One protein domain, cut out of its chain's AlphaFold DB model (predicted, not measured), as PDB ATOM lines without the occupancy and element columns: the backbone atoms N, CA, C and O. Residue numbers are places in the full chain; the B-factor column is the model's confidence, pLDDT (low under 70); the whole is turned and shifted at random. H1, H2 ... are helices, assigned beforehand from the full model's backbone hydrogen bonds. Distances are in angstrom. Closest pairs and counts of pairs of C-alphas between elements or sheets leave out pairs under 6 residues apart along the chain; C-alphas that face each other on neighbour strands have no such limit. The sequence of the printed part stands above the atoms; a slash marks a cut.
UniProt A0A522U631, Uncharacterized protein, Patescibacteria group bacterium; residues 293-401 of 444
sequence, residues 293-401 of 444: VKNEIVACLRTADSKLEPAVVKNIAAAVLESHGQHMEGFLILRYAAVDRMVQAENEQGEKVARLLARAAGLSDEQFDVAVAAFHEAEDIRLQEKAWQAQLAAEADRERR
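This is residues 293 to 401 of the 444 residues of an uncharacterized protein of Patescibacteria group bacterium (UniProt A0A522U631). One long helix, H5, sticks out with residues 377 to 401 as an arm from a compact body that holds four shorter helices, H1 to H4, and the root of H5. H3 is in the middle of the body, H4 folds back beside it as a hairpin, and H1 and H2, crossing each other, pack on residues 330 to 337 of H3. The printed part has 109 residues with five named helices, in the order H1, H2, H3, H4, H5, and no named strand: the class is all helix. The whole is loose, with a radius of gyration of the C-alphas of 18.4 A; it spans 65 by 26 by 22 A, the arm making the length.

H5, residues 365 to 401, touches the hub H3, residues 330 to 343, through residues 368 to 375 alone; the closest C-alphas, of Val 339 and Val 372, are 5.6 A apart, at a steep tilt of 68 degrees, only just short of about perpendicular. H4, residues 348 to 360, forms a helical hairpin with H3, at a shallow tilt of 22 degrees, opposite ways; the closest C-alphas, of Ala 338 and Ala 354, are 4.4 A apart. H2, residues 310 to 324, touches H3 about perpendicular at 82 degrees, closest at the C-alphas of His 324 and Ile 333, 5.7 A. H1, residues 293 to 304, touches H2 at a steep tilt of 55 degrees, opposite ways, closest at the C-alphas of Ile 297 and Ala 317, 5.8 A. H5 is apart from H1 and H2. In H1, H2, H3, H4 and H5 every O i to N i+4 pair is within hydrogen-bond range.

H5 measures 53.6 A from C-alpha 365 at (23.427, -24.746, -36.933) to C-alpha 401 at (22.700, -35.285, 15.568). H2 measures 20.9 A, H3 20.2 A, H4 18.2 A and H1 16.5 A, beginning at C-alpha 293 at (45.225, -33.556, -34.628).

The C-alphas farthest apart, of Lys 307 and Arg 401, are 65.9 A apart. The printed part has no cut, and its four links are tight. Mean pLDDT of the printed part is 78.4; 14 residues are under 70, among them residues 326 to 328 and 399 to 401.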
ATOM      1  N   VAL A 293      46.545 -34.052 -35.051       85.06
ATOM      2  CA  VAL A 293      45.225 -33.556 -34.628       85.06
ATOM      3  C   VAL A 293      45.118 -32.042 -34.828       85.06
ATOM      4  O   VAL A 293      44.112 -31.540 -35.326       85.06
ATOM      5  N   LYS A 294      46.173 -31.282 -34.516       86.50
ATOM      6  CA  LYS A 294      46.210 -29.839 -34.797       86.50
ATOM      7  C   LYS A 294      46.023 -29.552 -36.286       86.50
ATOM      8  O   LYS A 294      45.277 -28.641 -36.641       86.50
ATOM      9  N   ASN A 295      46.706 -30.298 -37.152       85.44
ATOM     10  CA  ASN A 295      46.602 -30.132 -38.599       85.44
ATOM     11  C   ASN A 295      45.211 -30.517 -39.122       85.44
ATOM     12  O   ASN A 295      44.695 -29.828 -40.001       85.44
ATOM     13  N   GLU A 296      44.585 -31.547 -38.548       84.12
ATOM     14  CA  GLU A 296      43.191 -31.918 -38.816       84.12
ATOM     15  C   GLU A 296      42.239 -30.766 -38.464       84.12
ATOM     16  O   GLU A 296      41.474 -30.314 -39.314       84.12
ATOM     17  N   ILE A 297      42.365 -30.196 -37.260       84.62
ATOM     18  CA  ILE A 297      41.561 -29.047 -36.818       84.62
ATOM     19  C   ILE A 297      41.752 -27.846 -37.757       84.62
ATOM     20  O   ILE A 297      40.779 -27.201 -38.150       84.62
ATOM     21  N   VAL A 298      42.994 -27.547 -38.154       87.00
ATOM     22  CA  VAL A 298      43.299 -26.472 -39.117       87.00
ATOM     23  C   VAL A 298      42.615 -26.719 -40.464       87.00
ATOM     24  O   VAL A 298      42.095 -25.773 -41.059       87.00
ATOM     25  N   ALA A 299      42.617 -27.961 -40.955       85.75
ATOM     26  CA  ALA A 299      41.952 -28.320 -42.203       85.75
ATOM     27  C   ALA A 299      40.432 -28.128 -42.093       85.75
ATOM     28  O   ALA A 299      39.854 -27.414 -42.910       85.75
ATOM     29  N   CYS A 300      39.811 -28.659 -41.038       85.31
ATOM     30  CA  CYS A 300      38.382 -28.512 -40.756       85.31
ATOM     31  C   CYS A 300      37.941 -27.042 -40.671       85.31
ATOM     32  O   CYS A 300      36.947 -26.652 -41.283       85.31
ATOM     33  N   LEU A 301      38.705 -26.201 -39.966       81.88
ATOM     34  CA  LEU A 301      38.425 -24.767 -39.843       81.88
ATOM     35  C   LEU A 301      38.486 -24.041 -41.194       81.88
ATOM     36  O   LEU A 301      37.640 -23.196 -41.472       81.88
ATOM     37  N   ARG A 302      39.456 -24.385 -42.050       84.75
ATOM     38  CA  ARG A 302      39.574 -23.812 -43.403       84.75
ATOM     39  C   ARG A 302      38.449 -24.246 -44.332       84.75
ATOM     40  O   ARG A 302      38.062 -23.477 -45.206       84.75
ATOM     41  N   THR A 303      37.946 -25.466 -44.166       85.56
ATOM     42  CA  THR A 303      36.779 -25.947 -44.911       85.56
ATOM     43  C   THR A 303      35.504 -25.237 -44.456       85.56
ATOM     44  O   THR A 303      34.669 -24.909 -45.294       85.56
ATOM     45  N   ALA A 304      35.366 -24.964 -43.155       81.38
ATOM     46  CA  ALA A 304      34.212 -24.255 -42.603       81.38
ATOM     47  C   ALA A 304      34.172 -22.768 -42.983       81.38
ATOM     48  O   ALA A 304      33.093 -22.239 -43.246       81.38
ATOM     49  N   ASP A 305      35.328 -22.100 -43.030       83.31
ATOM     50  CA  ASP A 305      35.443 -20.730 -43.528       83.31
ATOM     51  C   ASP A 305      36.787 -20.505 -44.236       83.31
ATOM     52  O   ASP A 305      37.848 -20.346 -43.621       83.31
ATOM     53  N   SER A 306      36.727 -20.459 -45.566       81.25
ATOM     54  CA  SER A 306      37.891 -20.279 -46.434       81.25
ATOM     55  C   SER A 306      38.461 -18.859 -46.414       81.25
ATOM     56  O   SER A 306      39.550 -18.640 -46.947       81.25
ATOM     57  N   LYS A 307      37.761 -17.893 -45.803       85.75
ATOM     58  CA  LYS A 307      38.205 -16.495 -45.704       85.75
ATOM     59  C   LYS A 307      39.071 -16.231 -44.473       85.75
ATOM     60  O   LYS A 307      39.629 -15.141 -44.359       85.75
ATOM     61  N   LEU A 308      39.203 -17.195 -43.559       80.69
ATOM     62  CA  LEU A 308      40.033 -17.037 -42.368       80.69
ATOM     63  C   LEU A 308      41.520 -16.995 -42.721       80.69
ATOM     64  O   LEU A 308      42.052 -17.863 -43.418       80.69
ATOM     65  N   GLU A 309      42.225 -16.014 -42.163       84.62
ATOM     66  CA  GLU A 309      43.667 -15.907 -42.341       84.62
ATOM     67  C   GLU A 309      44.394 -17.141 -41.770       84.62
ATOM     68  O   GLU A 309      44.086 -17.596 -40.662       84.62
ATOM     69  N   PRO A 310      45.431 -17.665 -42.456       82.88
ATOM     70  CA  PRO A 310      46.192 -18.825 -41.991       82.88
ATOM     71  C   PRO A 310      46.728 -18.719 -40.558       82.88
ATOM     72  O   PRO A 310      46.798 -19.731 -39.860       82.88
ATOM     73  N   ALA A 311      47.124 -17.519 -40.126       83.38
ATOM     74  CA  ALA A 311      47.615 -17.277 -38.771       83.38
ATOM     75  C   ALA A 311      46.493 -17.407 -37.729       83.38
ATOM     76  O   ALA A 311      46.677 -18.064 -36.706       83.38
ATOM     77  N   VAL A 312      45.310 -16.864 -38.026       83.06
ATOM     78  CA  VAL A 312      44.128 -16.936 -37.156       83.06
ATOM     79  C   VAL A 312      43.671 -18.384 -36.989       83.06
ATOM     80  O   VAL A 312      43.479 -18.834 -35.862       83.06
ATOM     81  N   VAL A 313      43.600 -19.155 -38.079       79.00
ATOM     82  CA  VAL A 313      43.227 -20.580 -38.018       79.00
ATOM     83  C   VAL A 313      44.200 -21.380 -37.147       79.00
ATOM     84  O   VAL A 313      43.776 -22.182 -36.317       79.00
ATOM     85  N   LYS A 314      45.511 -21.148 -37.297       82.12
ATOM     86  CA  LYS A 314      46.535 -21.823 -36.484       82.12
ATOM     87  C   LYS A 314      46.420 -21.479 -35.000       82.12
ATOM     88  O   LYS A 314      46.643 -22.361 -34.171       82.12
ATOM     89  N   ASN A 315      46.071 -20.235 -34.675       84.69
ATOM     90  CA  ASN A 315      45.891 -19.786 -33.296       84.69
ATOM     91  C   ASN A 315      44.638 -20.401 -32.665       84.69
ATOM     92  O   ASN A 315      44.717 -20.917 -31.553       84.69
ATOM     93  N   ILE A 316      43.515 -20.425 -33.393       82.94
ATOM     94  CA  ILE A 316      42.281 -21.085 -32.938       82.94
ATOM     95  C   ILE A 316      42.540 -22.580 -32.716       82.94
ATOM     96  O   ILE A 316      42.231 -23.096 -31.649       82.94
ATOM     97  N   ALA A 317      43.178 -23.263 -33.673       81.50
ATOM     98  CA  ALA A 317      43.493 -24.685 -33.549       81.50
ATOM     99  C   ALA A 317      44.402 -24.993 -32.348       81.50
ATOM    100  O   ALA A 317      44.197 -25.990 -31.660       81.50
ATOM    101  N   ALA A 318      45.394 -24.138 -32.075       83.69
ATOM    102  CA  ALA A 318      46.260 -24.285 -30.908       83.69
ATOM    103  C   ALA A 318      45.485 -24.109 -29.591       83.69
ATOM    104  O   ALA A 318      45.597 -24.963 -28.717       83.69
ATOM    105  N   ALA A 319      44.665 -23.060 -29.479       83.81
ATOM    106  CA  ALA A 319      43.867 -22.788 -28.283       83.81
ATOM    107  C   ALA A 319      42.832 -23.893 -28.005       83.81
ATOM    108  O   ALA A 319      42.635 -24.308 -26.862       83.81
ATOM    109  N   VAL A 320      42.197 -24.407 -29.061       85.25
ATOM    110  CA  VAL A 320      41.242 -25.520 -28.985       85.25
ATOM    111  C   VAL A 320      41.935 -26.807 -28.524       85.25
ATOM    112  O   VAL A 320      41.439 -27.482 -27.627       85.25
ATOM    113  N   LEU A 321      43.112 -27.128 -29.070       81.62
ATOM    114  CA  LEU A 321      43.864 -28.316 -28.663       81.62
ATOM    115  C   LEU A 321      44.399 -28.210 -27.225       81.62
ATOM    116  O   LEU A 321      44.452 -29.210 -26.515       81.62
ATOM    117  N   GLU A 322      44.785 -27.018 -26.778       85.44
ATOM    118  CA  GLU A 322      45.255 -26.793 -25.408       85.44
ATOM    119  C   GLU A 322      44.145 -27.013 -24.372       85.44
ATOM    120  O   GLU A 322      44.371 -27.655 -23.347       85.44
ATOM    121  N   SER A 323      42.938 -26.530 -24.664       80.75
ATOM    122  CA  SER A 323      41.787 -26.602 -23.757       80.75
ATOM    123  C   SER A 323      41.052 -27.948 -23.805       80.75
ATOM    124  O   SER A 323      40.594 -28.429 -22.772       80.75
ATOM    125  N   HIS A 324      40.975 -28.582 -24.979       75.38
ATOM    126  CA  HIS A 324      40.108 -29.741 -25.224       75.38
ATOM    127  C   HIS A 324      40.846 -30.968 -25.795       75.38
ATOM    128  O   HIS A 324      40.228 -31.999 -26.057       75.38
ATOM    129  N   GLY A 325      42.173 -30.912 -25.950       70.50
ATOM    130  CA  GLY A 325      42.997 -31.978 -26.543       70.50
ATOM    131  C   GLY A 325      43.191 -33.232 -25.687       70.50
ATOM    132  O   GLY A 325      44.143 -33.978 -25.906       70.50
ATOM    133  N   GLN A 326      42.335 -33.458 -24.687       65.81
ATOM    134  CA  GLN A 326      42.258 -34.737 -23.973       65.81
ATOM    135  C   GLN A 326      41.538 -35.817 -24.803       65.81
ATOM    136  O   GLN A 326      41.655 -37.000 -24.495       65.81
ATOM    137  N   HIS A 327      40.814 -35.420 -25.854       55.22
ATOM    138  CA  HIS A 327      40.111 -36.313 -26.776       55.22
ATOM    139  C   HIS A 327      40.959 -36.570 -28.031       55.22
ATOM    140  O   HIS A 327      41.615 -35.662 -28.521       55.22
ATOM    141  N   MET A 328      40.971 -37.806 -28.539       60.59
ATOM    142  CA  MET A 328      41.938 -38.250 -29.566       60.59
ATOM    143  C   MET A 328      41.560 -37.854 -31.009       60.59
ATOM    144  O   MET A 328      42.368 -38.029 -31.912       60.59
ATOM    145  N   GLU A 329      40.358 -37.319 -31.249       71.88
ATOM    146  CA  GLU A 329      39.839 -37.063 -32.603       71.88
ATOM    147  C   GLU A 329      39.542 -35.569 -32.820       71.88
ATOM    148  O   GLU A 329      38.820 -34.953 -32.027       71.88
ATOM    149  N   GLY A 330      40.070 -34.982 -33.904       67.88
ATOM    150  CA  GLY A 330      39.982 -33.541 -34.171       67.88
ATOM    151  C   GLY A 330      38.548 -33.015 -34.256       67.88
ATOM    152  O   GLY A 330      38.237 -31.957 -33.701       67.88
ATOM    153  N   PHE A 331      37.641 -33.777 -34.870       73.56
ATOM    154  CA  PHE A 331      36.227 -33.401 -34.945       73.56
ATOM    155  C   PHE A 331      35.517 -33.447 -33.580       73.56
ATOM    156  O   PHE A 331      34.672 -32.593 -33.317       73.56
ATOM    157  N   LEU A 332      35.850 -34.389 -32.685       72.31
ATOM    158  CA  LEU A 332      35.267 -34.431 -31.335       72.31
ATOM    159  C   LEU A 332      35.728 -33.233 -30.511       72.31
ATOM    160  O   LEU A 332      34.905 -32.581 -29.871       72.31
ATOM    161  N   ILE A 333      37.022 -32.909 -30.581       77.62
ATOM    162  CA  ILE A 333      37.592 -31.719 -29.941       77.62
ATOM    163  C   ILE A 333      36.831 -30.466 -30.395       77.62
ATOM    164  O   ILE A 333      36.419 -29.662 -29.561       77.62
ATOM    165  N   LEU A 334      36.608 -30.317 -31.704       76.44
ATOM    166  CA  LEU A 334      35.877 -29.182 -32.266       76.44
ATOM    167  C   LEU A 334      34.420 -29.118 -31.786       76.44
ATOM    168  O   LEU A 334      33.949 -28.028 -31.474       76.44
ATOM    169  N   ARG A 335      33.719 -30.256 -31.669       76.75
ATOM    170  CA  ARG A 335      32.345 -30.298 -31.126       76.75
ATOM    171  C   ARG A 335      32.289 -29.841 -29.674       76.75
ATOM    172  O   ARG A 335      31.460 -28.998 -29.345       76.75
ATOM    173  N   TYR A 336      33.167 -30.367 -28.821       81.81
ATOM    174  CA  TYR A 336      33.205 -29.975 -27.411       81.81
ATOM    175  C   TYR A 336      33.587 -28.508 -27.247       81.81
ATOM    176  O   TYR A 336      32.895 -27.783 -26.539       81.81
ATOM    177  N   ALA A 337      34.616 -28.055 -27.966       83.19
ATOM    178  CA  ALA A 337      35.034 -26.662 -27.940       83.19
ATOM    179  C   ALA A 337      33.931 -25.720 -28.442       83.19
ATOM    180  O   ALA A 337      33.775 -24.627 -27.907       83.19
ATOM    181  N   ALA A 338      33.144 -26.131 -29.442       79.25
ATOM    182  CA  ALA A 338      31.999 -25.361 -29.913       79.25
ATOM    183  C   ALA A 338      30.934 -25.210 -28.818       79.25
ATOM    184  O   ALA A 338      30.507 -24.093 -28.535       79.25
ATOM    185  N   VAL A 339      30.532 -26.316 -28.181       78.94
ATOM    186  CA  VAL A 339      29.503 -26.306 -27.129       78.94
ATOM    187  C   VAL A 339      29.971 -25.503 -25.917       78.94
ATOM    188  O   VAL A 339      29.260 -24.598 -25.491       78.94
ATOM    189  N   ASP A 340      31.182 -25.756 -25.412       84.25
ATOM    190  CA  ASP A 340      31.748 -25.016 -24.275       84.25
ATOM    191  C   ASP A 340      31.842 -23.514 -24.581       84.25
ATOM    192  O   ASP A 340      31.439 -22.669 -23.778       84.25
ATOM    193  N   ARG A 341      32.277 -23.161 -25.799       82.88
ATOM    194  CA  ARG A 341      32.360 -21.761 -26.216       82.88
ATOM    195  C   ARG A 341      30.995 -21.086 -26.311       82.88
ATOM    196  O   ARG A 341      30.920 -19.903 -25.997       82.88
ATOM    197  N   MET A 342      29.954 -21.805 -26.737       86.31
ATOM    198  CA  MET A 342      28.583 -21.286 -26.791       86.31
ATOM    199  C   MET A 342      28.015 -21.060 -25.392       86.31
ATOM    200  O   MET A 342      27.444 -20.010 -25.129       86.31
ATOM    201  N   VAL A 343      28.227 -22.011 -24.480       80.69
ATOM    202  CA  VAL A 343      27.782 -21.909 -23.081       80.69
ATOM    203  C   VAL A 343      28.447 -20.722 -22.373       80.69
ATOM    204  O   VAL A 343      27.816 -20.049 -21.564       80.69
ATOM    205  N   GLN A 344      29.715 -20.443 -22.690       80.94
ATOM    206  CA  GLN A 344      30.478 -19.317 -22.138       80.94
ATOM    207  C   GLN A 344      30.335 -18.010 -22.942       80.94
ATOM    208  O   GLN A 344      31.011 -17.023 -22.633       80.94
ATOM    209  N   ALA A 345      29.543 -17.981 -24.015       82.44
ATOM    210  CA  ALA A 345      29.445 -16.802 -24.864       82.44
ATOM    211  C   ALA A 345      28.642 -15.694 -24.165       82.44
ATOM    212  O   ALA A 345      27.428 -15.771 -24.030       82.44
ATOM    213  N   GLU A 346      29.320 -14.619 -23.762       83.69
ATOM    214  CA  GLU A 346      28.672 -13.408 -23.225       83.69
ATOM    215  C   GLU A 346      28.326 -12.382 -24.323       83.69
ATOM    216  O   GLU A 346      27.730 -11.341 -24.053       83.69
ATOM    217  N   ASN A 347      28.750 -12.631 -25.567       84.19
ATOM    218  CA  ASN A 347      28.581 -11.717 -26.693       84.19
ATOM    219  C   ASN A 347      28.446 -12.454 -28.037       84.19
ATOM    220  O   ASN A 347      28.873 -13.600 -28.185       84.19
ATOM    221  N   GLU A 348      27.939 -11.741 -29.051       82.88
ATOM    222  CA  GLU A 348      27.757 -12.266 -30.416       82.88
ATOM    223  C   GLU A 348      29.050 -12.816 -31.037       82.88
ATOM    224  O   GLU A 348      29.013 -13.698 -31.893       82.88
ATOM    225  N   GLN A 349      30.213 -12.286 -30.647       79.50
ATOM    226  CA  GLN A 349      31.493 -12.752 -31.176       79.50
ATOM    227  C   GLN A 349      31.842 -14.147 -30.638       79.50
ATOM    228  O   GLN A 349      32.367 -14.974 -31.384       79.50
ATOM    229  N   GLY A 350      31.525 -14.430 -29.372       76.50
ATOM    230  CA  GLY A 350      31.634 -15.757 -28.769       76.50
ATOM    231  C   GLY A 350      30.753 -16.776 -29.486       76.50
ATOM    232  O   GLY A 350      31.247 -17.835 -29.870       76.50
ATOM    233  N   GLU A 351      29.502 -16.411 -29.771       85.12
ATOM    234  CA  GLU A 351      28.564 -17.257 -30.520       85.12
ATOM    235  C   GLU A 351      29.025 -17.511 -31.961       85.12
ATOM    236  O   GLU A 351      28.988 -18.646 -32.437       85.12
ATOM    237  N   LYS A 352      29.523 -16.480 -32.661       82.94
ATOM    238  CA  LYS A 352      30.072 -16.625 -34.023       82.94
ATOM    239  C   LYS A 352      31.239 -17.608 -34.058       82.94
ATOM    240  O   LYS A 352      31.310 -18.440 -34.960       82.94
ATOM    241  N   VAL A 353      32.134 -17.543 -33.070       85.88
ATOM    242  CA  VAL A 353      33.253 -18.489 -32.946       85.88
ATOM    243  C   VAL A 353      32.749 -19.894 -32.616       85.88
ATOM    244  O   VAL A 353      33.217 -20.855 -33.220       85.88
ATOM    245  N   ALA A 354      31.772 -20.031 -31.719       84.06
ATOM    246  CA  ALA A 354      31.176 -21.321 -31.382       84.06
ATOM    247  C   ALA A 354      30.525 -21.994 -32.606       84.06
ATOM    248  O   ALA A 354      30.803 -23.156 -32.898       84.06
ATOM    249  N   ARG A 355      29.751 -21.240 -33.396       86.94
ATOM    250  CA  ARG A 355      29.134 -21.726 -34.643       86.94
ATOM    251  C   ARG A 355      30.171 -22.063 -35.718       86.94
ATOM    252  O   ARG A 355      30.015 -23.058 -36.420       86.94
ATOM    253  N   LEU A 356      31.257 -21.294 -35.830       86.19
ATOM    254  CA  LEU A 356      32.380 -21.634 -36.712       86.19
ATOM    255  C   LEU A 356      33.009 -22.984 -36.325       86.19
ATOM    256  O   LEU A 356      33.235 -23.825 -37.195       86.19
ATOM    257  N   LEU A 357      33.263 -23.202 -35.031       85.44
ATOM    258  CA  LEU A 357      33.806 -24.464 -34.519       85.44
ATOM    259  C   LEU A 357      32.839 -25.633 -34.765       85.44
ATOM    260  O   LEU A 357      33.273 -26.695 -35.205       85.44
ATOM    261  N   ALA A 358      31.535 -25.425 -34.563       82.94
ATOM    262  CA  ALA A 358      30.505 -26.431 -34.822       82.94
ATOM    263  C   ALA A 358      30.473 -26.855 -36.298       82.94
ATOM    264  O   ALA A 358      30.483 -28.050 -36.604       82.94
ATOM    265  N   ARG A 359      30.522 -25.882 -37.217       84.25
ATOM    266  CA  ARG A 359      30.581 -26.131 -38.666       84.25
ATOM    267  C   ARG A 359      31.869 -26.838 -39.074       84.25
ATOM    268  O   ARG A 359      31.820 -27.767 -39.875       84.25
ATOM    269  N   ALA A 360      33.007 -26.462 -38.487       81.75
ATOM    270  CA  ALA A 360      34.274 -27.173 -38.682       81.75
ATOM    271  C   ALA A 360      34.194 -28.633 -38.210       81.75
ATOM    272  O   ALA A 360      34.816 -29.509 -38.804       81.75
ATOM    273  N   ALA A 361      33.371 -28.911 -37.201       80.44
ATOM    274  CA  ALA A 361      33.073 -30.257 -36.724       80.44
ATOM    275  C   ALA A 361      31.977 -30.997 -37.528       80.44
ATOM    276  O   ALA A 361      31.535 -32.083 -37.127       80.44
ATOM    277  N   GLY A 362      31.512 -30.403 -38.631       82.25
ATOM    278  CA  GLY A 362      30.487 -30.955 -39.516       82.25
ATOM    279  C   GLY A 362      29.059 -30.890 -38.970       82.25
ATOM    280  O   GLY A 362      28.217 -31.656 -39.430       82.25
ATOM    281  N   LEU A 363      28.783 -30.035 -37.979       79.81
ATOM    282  CA  LEU A 363      27.431 -29.823 -37.459       79.81
ATOM    283  C   LEU A 363      26.728 -28.699 -38.223       79.81
ATOM    284  O   LEU A 363      27.319 -27.647 -38.479       79.81
ATOM    285  N   SER A 364      25.451 -28.905 -38.551       82.06
ATOM    286  CA  SER A 364      24.576 -27.800 -38.949       82.06
ATOM    287  C   SER A 364      24.251 -26.911 -37.745       82.06
ATOM    288  O   SER A 364      24.363 -27.342 -36.597       82.06
ATOM    289  N   ASP A 365      23.812 -25.676 -38.001       82.69
ATOM    290  CA  ASP A 365      23.427 -24.746 -36.933       82.69
ATOM    291  C   ASP A 365      22.302 -25.339 -36.054       82.69
ATOM    292  O   ASP A 365      22.376 -25.261 -34.833       82.69
ATOM    293  N   GLU A 366      21.335 -26.047 -36.651       80.06
ATOM    294  CA  GLU A 366      20.255 -26.742 -35.930       80.06
ATOM    295  C   GLU A 366      20.772 -27.897 -35.058       80.06
ATOM    296  O   GLU A 366      20.377 -28.043 -33.902       80.06
ATOM    297  N   GLN A 367      21.679 -28.726 -35.591       75.81
ATOM    298  CA  GLN A 367      22.297 -29.817 -34.828       75.81
ATOM    299  C   GLN A 367      23.136 -29.280 -33.670       75.81
ATOM    300  O   GLN A 367      23.202 -29.903 -32.608       75.81
ATOM    301  N   PHE A 368      23.776 -28.133 -33.877       82.50
ATOM    302  CA  PHE A 368      24.553 -27.461 -32.856       82.50
ATOM    303  C   PHE A 368      23.667 -26.892 -31.746       82.50
ATOM    304  O   PHE A 368      23.939 -27.149 -30.575       82.50
ATOM    305  N   ASP A 369      22.572 -26.212 -32.094       80.56
ATOM    306  CA  ASP A 369      21.626 -25.671 -31.114       80.56
ATOM    307  C   ASP A 369      20.996 -26.800 -30.266       80.56
ATOM    308  O   ASP A 369      20.899 -26.682 -29.042       80.56
ATOM    309  N   VAL A 370      20.662 -27.948 -30.879       73.50
ATOM    310  CA  VAL A 370      20.202 -29.150 -30.153       73.50
ATOM    311  C   VAL A 370      21.287 -29.704 -29.222       73.50
ATOM    312  O   VAL A 370      20.988 -30.072 -28.087       73.50
ATOM    313  N   ALA A 371      22.547 -29.758 -29.665       66.25
ATOM    314  CA  ALA A 371      23.655 -30.244 -28.842       66.25
ATOM    315  C   ALA A 371      23.923 -29.340 -27.627       66.25
ATOM    316  O   ALA A 371      24.193 -29.840 -26.535       66.25
ATOM    317  N   VAL A 372      23.806 -28.022 -27.797       74.38
ATOM    318  CA  VAL A 372      23.936 -27.039 -26.711       74.38
ATOM    319  C   VAL A 372      22.773 -27.162 -25.726       74.38
ATOM    320  O   VAL A 372      22.999 -27.206 -24.518       74.38
ATOM    321  N   ALA A 373      21.537 -27.301 -26.218       72.75
ATOM    322  CA  ALA A 373      20.368 -27.528 -25.368       72.75
ATOM    323  C   ALA A 373      20.497 -28.821 -24.542       72.75
ATOM    324  O   ALA A 373      20.281 -28.804 -23.332       72.75
ATOM    325  N   ALA A 374      20.932 -29.918 -25.172       66.88
ATOM    326  CA  ALA A 374      21.176 -31.187 -24.489       66.88
ATOM    327  C   ALA A 374      22.292 -31.083 -23.435       66.88
ATOM    328  O   ALA A 374      22.213 -31.723 -22.386       66.88
ATOM    329  N   PHE A 375      23.327 -30.270 -23.683       73.50
ATOM    330  CA  PHE A 375      24.386 -30.020 -22.706       73.50
ATOM    331  C   PHE A 375      23.869 -29.251 -21.484       73.50
ATOM    332  O   PHE A 375      24.155 -29.648 -20.355       73.50
ATOM    333  N   HIS A 376      23.074 -28.196 -21.690       76.00
ATOM    334  CA  HIS A 376      22.439 -27.468 -20.588       76.00
ATOM    335  C   HIS A 376      21.516 -28.369 -19.764       76.00
ATOM    336  O   HIS A 376      21.612 -28.374 -18.541       76.00
ATOM    337  N   GLU A 377      20.694 -29.194 -20.416       69.25
ATOM    338  CA  GLU A 377      19.819 -30.147 -19.726       69.25
ATOM    339  C   GLU A 377      20.622 -31.167 -18.901       69.25
ATOM    340  O   GLU A 377      20.292 -31.443 -17.745       69.25
ATOM    341  N   ALA A 378      21.720 -31.696 -19.449       60.66
ATOM    342  CA  ALA A 378      22.600 -32.613 -18.727       60.66
ATOM    343  C   ALA A 378      23.276 -31.950 -17.512       60.66
ATOM    344  O   ALA A 378      23.396 -32.574 -16.452       60.66
ATOM    345  N   GLU A 379      23.706 -30.694 -17.643       67.56
ATOM    346  CA  GLU A 379      24.332 -29.940 -16.556       67.56
ATOM    347  C   GLU A 379      23.316 -29.581 -15.462       67.56
ATOM    348  O   GLU A 379      23.620 -29.722 -14.274       67.56
ATOM    349  N   ASP A 380      22.084 -29.233 -15.837       72.62
ATOM    350  CA  ASP A 380      20.978 -29.009 -14.904       72.62
ATOM    351  C   ASP A 380      20.651 -30.278 -14.112       72.62
ATOM    352  O   ASP A 380      20.545 -30.234 -12.882       72.62
ATOM    353  N   ILE A 381      20.568 -31.432 -14.782       59.81
ATOM    354  CA  ILE A 381      20.386 -32.733 -14.122       59.81
ATOM    355  C   ILE A 381      21.536 -32.998 -13.143       59.81
ATOM    356  O   ILE A 381      21.302 -33.397 -12.000       59.81
ATOM    357  N   ARG A 382      22.784 -32.732 -13.550       70.00
ATOM    358  CA  ARG A 382      23.971 -32.926 -12.706       70.00
ATOM    359  C   ARG A 382      23.956 -32.026 -11.469       70.00
ATOM    360  O   ARG A 382      24.320 -32.470 -10.377       70.00
ATOM    361  N   LEU A 383      23.566 -30.762 -11.618       71.44
ATOM    362  CA  LEU A 383      23.460 -29.810 -10.513       71.44
ATOM    363  C   LEU A 383      22.334 -30.194  -9.550       71.44
ATOM    364  O   LEU A 383      22.541 -30.158  -8.335       71.44
ATOM    365  N   GLN A 384      21.186 -30.626 -10.073       73.19
ATOM    366  CA  GLN A 384      20.087 -31.155  -9.265       73.19
ATOM    367  C   GLN A 384      20.512 -32.403  -8.489       73.19
ATOM    368  O   GLN A 384      20.236 -32.496  -7.294       73.19
ATOM    369  N   GLU A 385      21.237 -33.330  -9.121       72.62
ATOM    370  CA  GLU A 385      21.747 -34.523  -8.446       72.62
ATOM    371  C   GLU A 385      22.740 -34.160  -7.334       72.62
ATOM    372  O   GLU A 385      22.627 -34.676  -6.225       72.62
ATOM    373  N   LYS A 386      23.669 -33.224  -7.576       78.44
ATOM    374  CA  LYS A 386      24.593 -32.729  -6.538       78.44
ATOM    375  C   LYS A 386      23.859 -32.060  -5.379       78.44
ATOM    376  O   LYS A 386      24.188 -32.319  -4.223       78.44
ATOM    377  N   ALA A 387      22.876 -31.209  -5.671       79.25
ATOM    378  CA  ALA A 387      22.073 -30.545  -4.649       79.25
ATOM    379  C   ALA A 387      21.279 -31.566  -3.824       79.25
ATOM    380  O   ALA A 387      21.244 -31.479  -2.598       79.25
ATOM    381  N   TRP A 388      20.712 -32.575  -4.481       76.31
ATOM    382  CA  TRP A 388      20.005 -33.665  -3.823       76.31
ATOM    383  C   TRP A 388      20.936 -34.524  -2.958       76.31
ATOM    384  O   TRP A 388      20.620 -34.806  -1.806       76.31
ATOM    385  N   GLN A 389      22.126 -34.877  -3.450       78.69
ATOM    386  CA  GLN A 389      23.145 -35.572  -2.655       78.69
ATOM    387  C   GLN A 389      23.587 -34.742  -1.441       78.69
ATOM    388  O   GLN A 389      23.775 -35.294  -0.357       78.69
ATOM    389  N   ALA A 390      23.712 -33.420  -1.592       77.25
ATOM    390  CA  ALA A 390      24.014 -32.518  -0.485       77.25
ATOM    391  C   ALA A 390      22.873 -32.465   0.547       77.25
ATOM    392  O   ALA A 390      23.144 -32.468   1.746       77.25
ATOM    393  N   GLN A 391      21.611 -32.480   0.104       77.81
ATOM    394  CA  GLN A 391      20.445 -32.579   0.989       77.81
ATOM    395  C   GLN A 391      20.421 -33.912   1.743       77.81
ATOM    396  O   GLN A 391      20.300 -33.902   2.963       77.81
ATOM    397  N   LEU A 392      20.634 -35.038   1.055       77.06
ATOM    398  CA  LEU A 392      20.723 -36.358   1.689       77.06
ATOM    399  C   LEU A 392      21.852 -36.430   2.724       77.06
ATOM    400  O   LEU A 392      21.685 -37.030   3.783       77.06
ATOM    401  N   ALA A 393      23.006 -35.821   2.440       74.94
ATOM    402  CA  ALA A 393      24.112 -35.749   3.391       74.94
ATOM    403  C   ALA A 393      23.760 -34.876   4.606       74.94
ATOM    404  O   ALA A 393      24.034 -35.269   5.739       74.94
ATOM    405  N   ALA A 394      23.116 -33.728   4.384       76.69
ATOM    406  CA  ALA A 394      22.662 -32.845   5.454       76.69
ATOM    407  C   ALA A 394      21.577 -33.498   6.329       76.69
ATOM    408  O   ALA A 394      21.606 -33.345   7.549       76.69
ATOM    409  N   GLU A 395      20.654 -34.257   5.736       75.56
ATOM    410  CA  GLU A 395      19.646 -35.041   6.454       75.56
ATOM    411  C   GLU A 395      20.282 -36.189   7.238       75.56
ATOM    412  O   GLU A 395      19.979 -36.340   8.415       75.56
ATOM    413  N   ALA A 396      21.232 -36.927   6.659       69.94
ATOM    414  CA  ALA A 396      21.971 -37.963   7.381       69.94
ATOM    415  C   ALA A 396      22.773 -37.388   8.564       69.94
ATOM    416  O   ALA A 396      22.832 -37.996   9.633       69.94
ATOM    417  N   ASP A 397      23.378 -36.209   8.409       77.75
ATOM    418  CA  ASP A 397      24.070 -35.514   9.498       77.75
ATOM    419  C   ASP A 397      23.100 -34.991  10.561       77.75
ATOM    420  O   ASP A 397      23.401 -35.046  11.757       77.75
ATOM    421  N   ARG A 398      21.920 -34.521  10.153       72.31
ATOM    422  CA  ARG A 398      20.847 -34.136  11.068       72.31
ATOM    423  C   ARG A 398      20.319 -35.345  11.837       72.31
ATOM    424  O   ARG A 398      20.249 -35.273  13.055       72.31
ATOM    425  N   GLU A 399      20.060 -36.468  11.176       69.12
ATOM    426  CA  GLU A 399      19.665 -37.728  11.814       69.12
ATOM    427  C   GLU A 399      20.743 -38.243  12.773       69.12
ATOM    428  O   GLU A 399      20.415 -38.715  13.857       69.12
ATOM    429  N   ARG A 400      22.035 -38.106  12.444       65.81
ATOM    430  CA  ARG A 400      23.134 -38.428  13.376       65.81
ATOM    431  C   ARG A 400      23.132 -37.535  14.615       65.81
ATOM    432  O   ARG A 400      23.445 -38.011  15.705       65.81
ATOM    433  N   ARG A 401      22.800 -36.250  14.459       66.50
ATOM    434  CA  ARG A 401      22.700 -35.285  15.568       66.50
ATOM    435  C   ARG A 401      21.430 -35.480  16.400       66.50
ATOM    436  O   ARG A 401      21.486 -35.313  17.613       66.50
TER     437      ARG A 401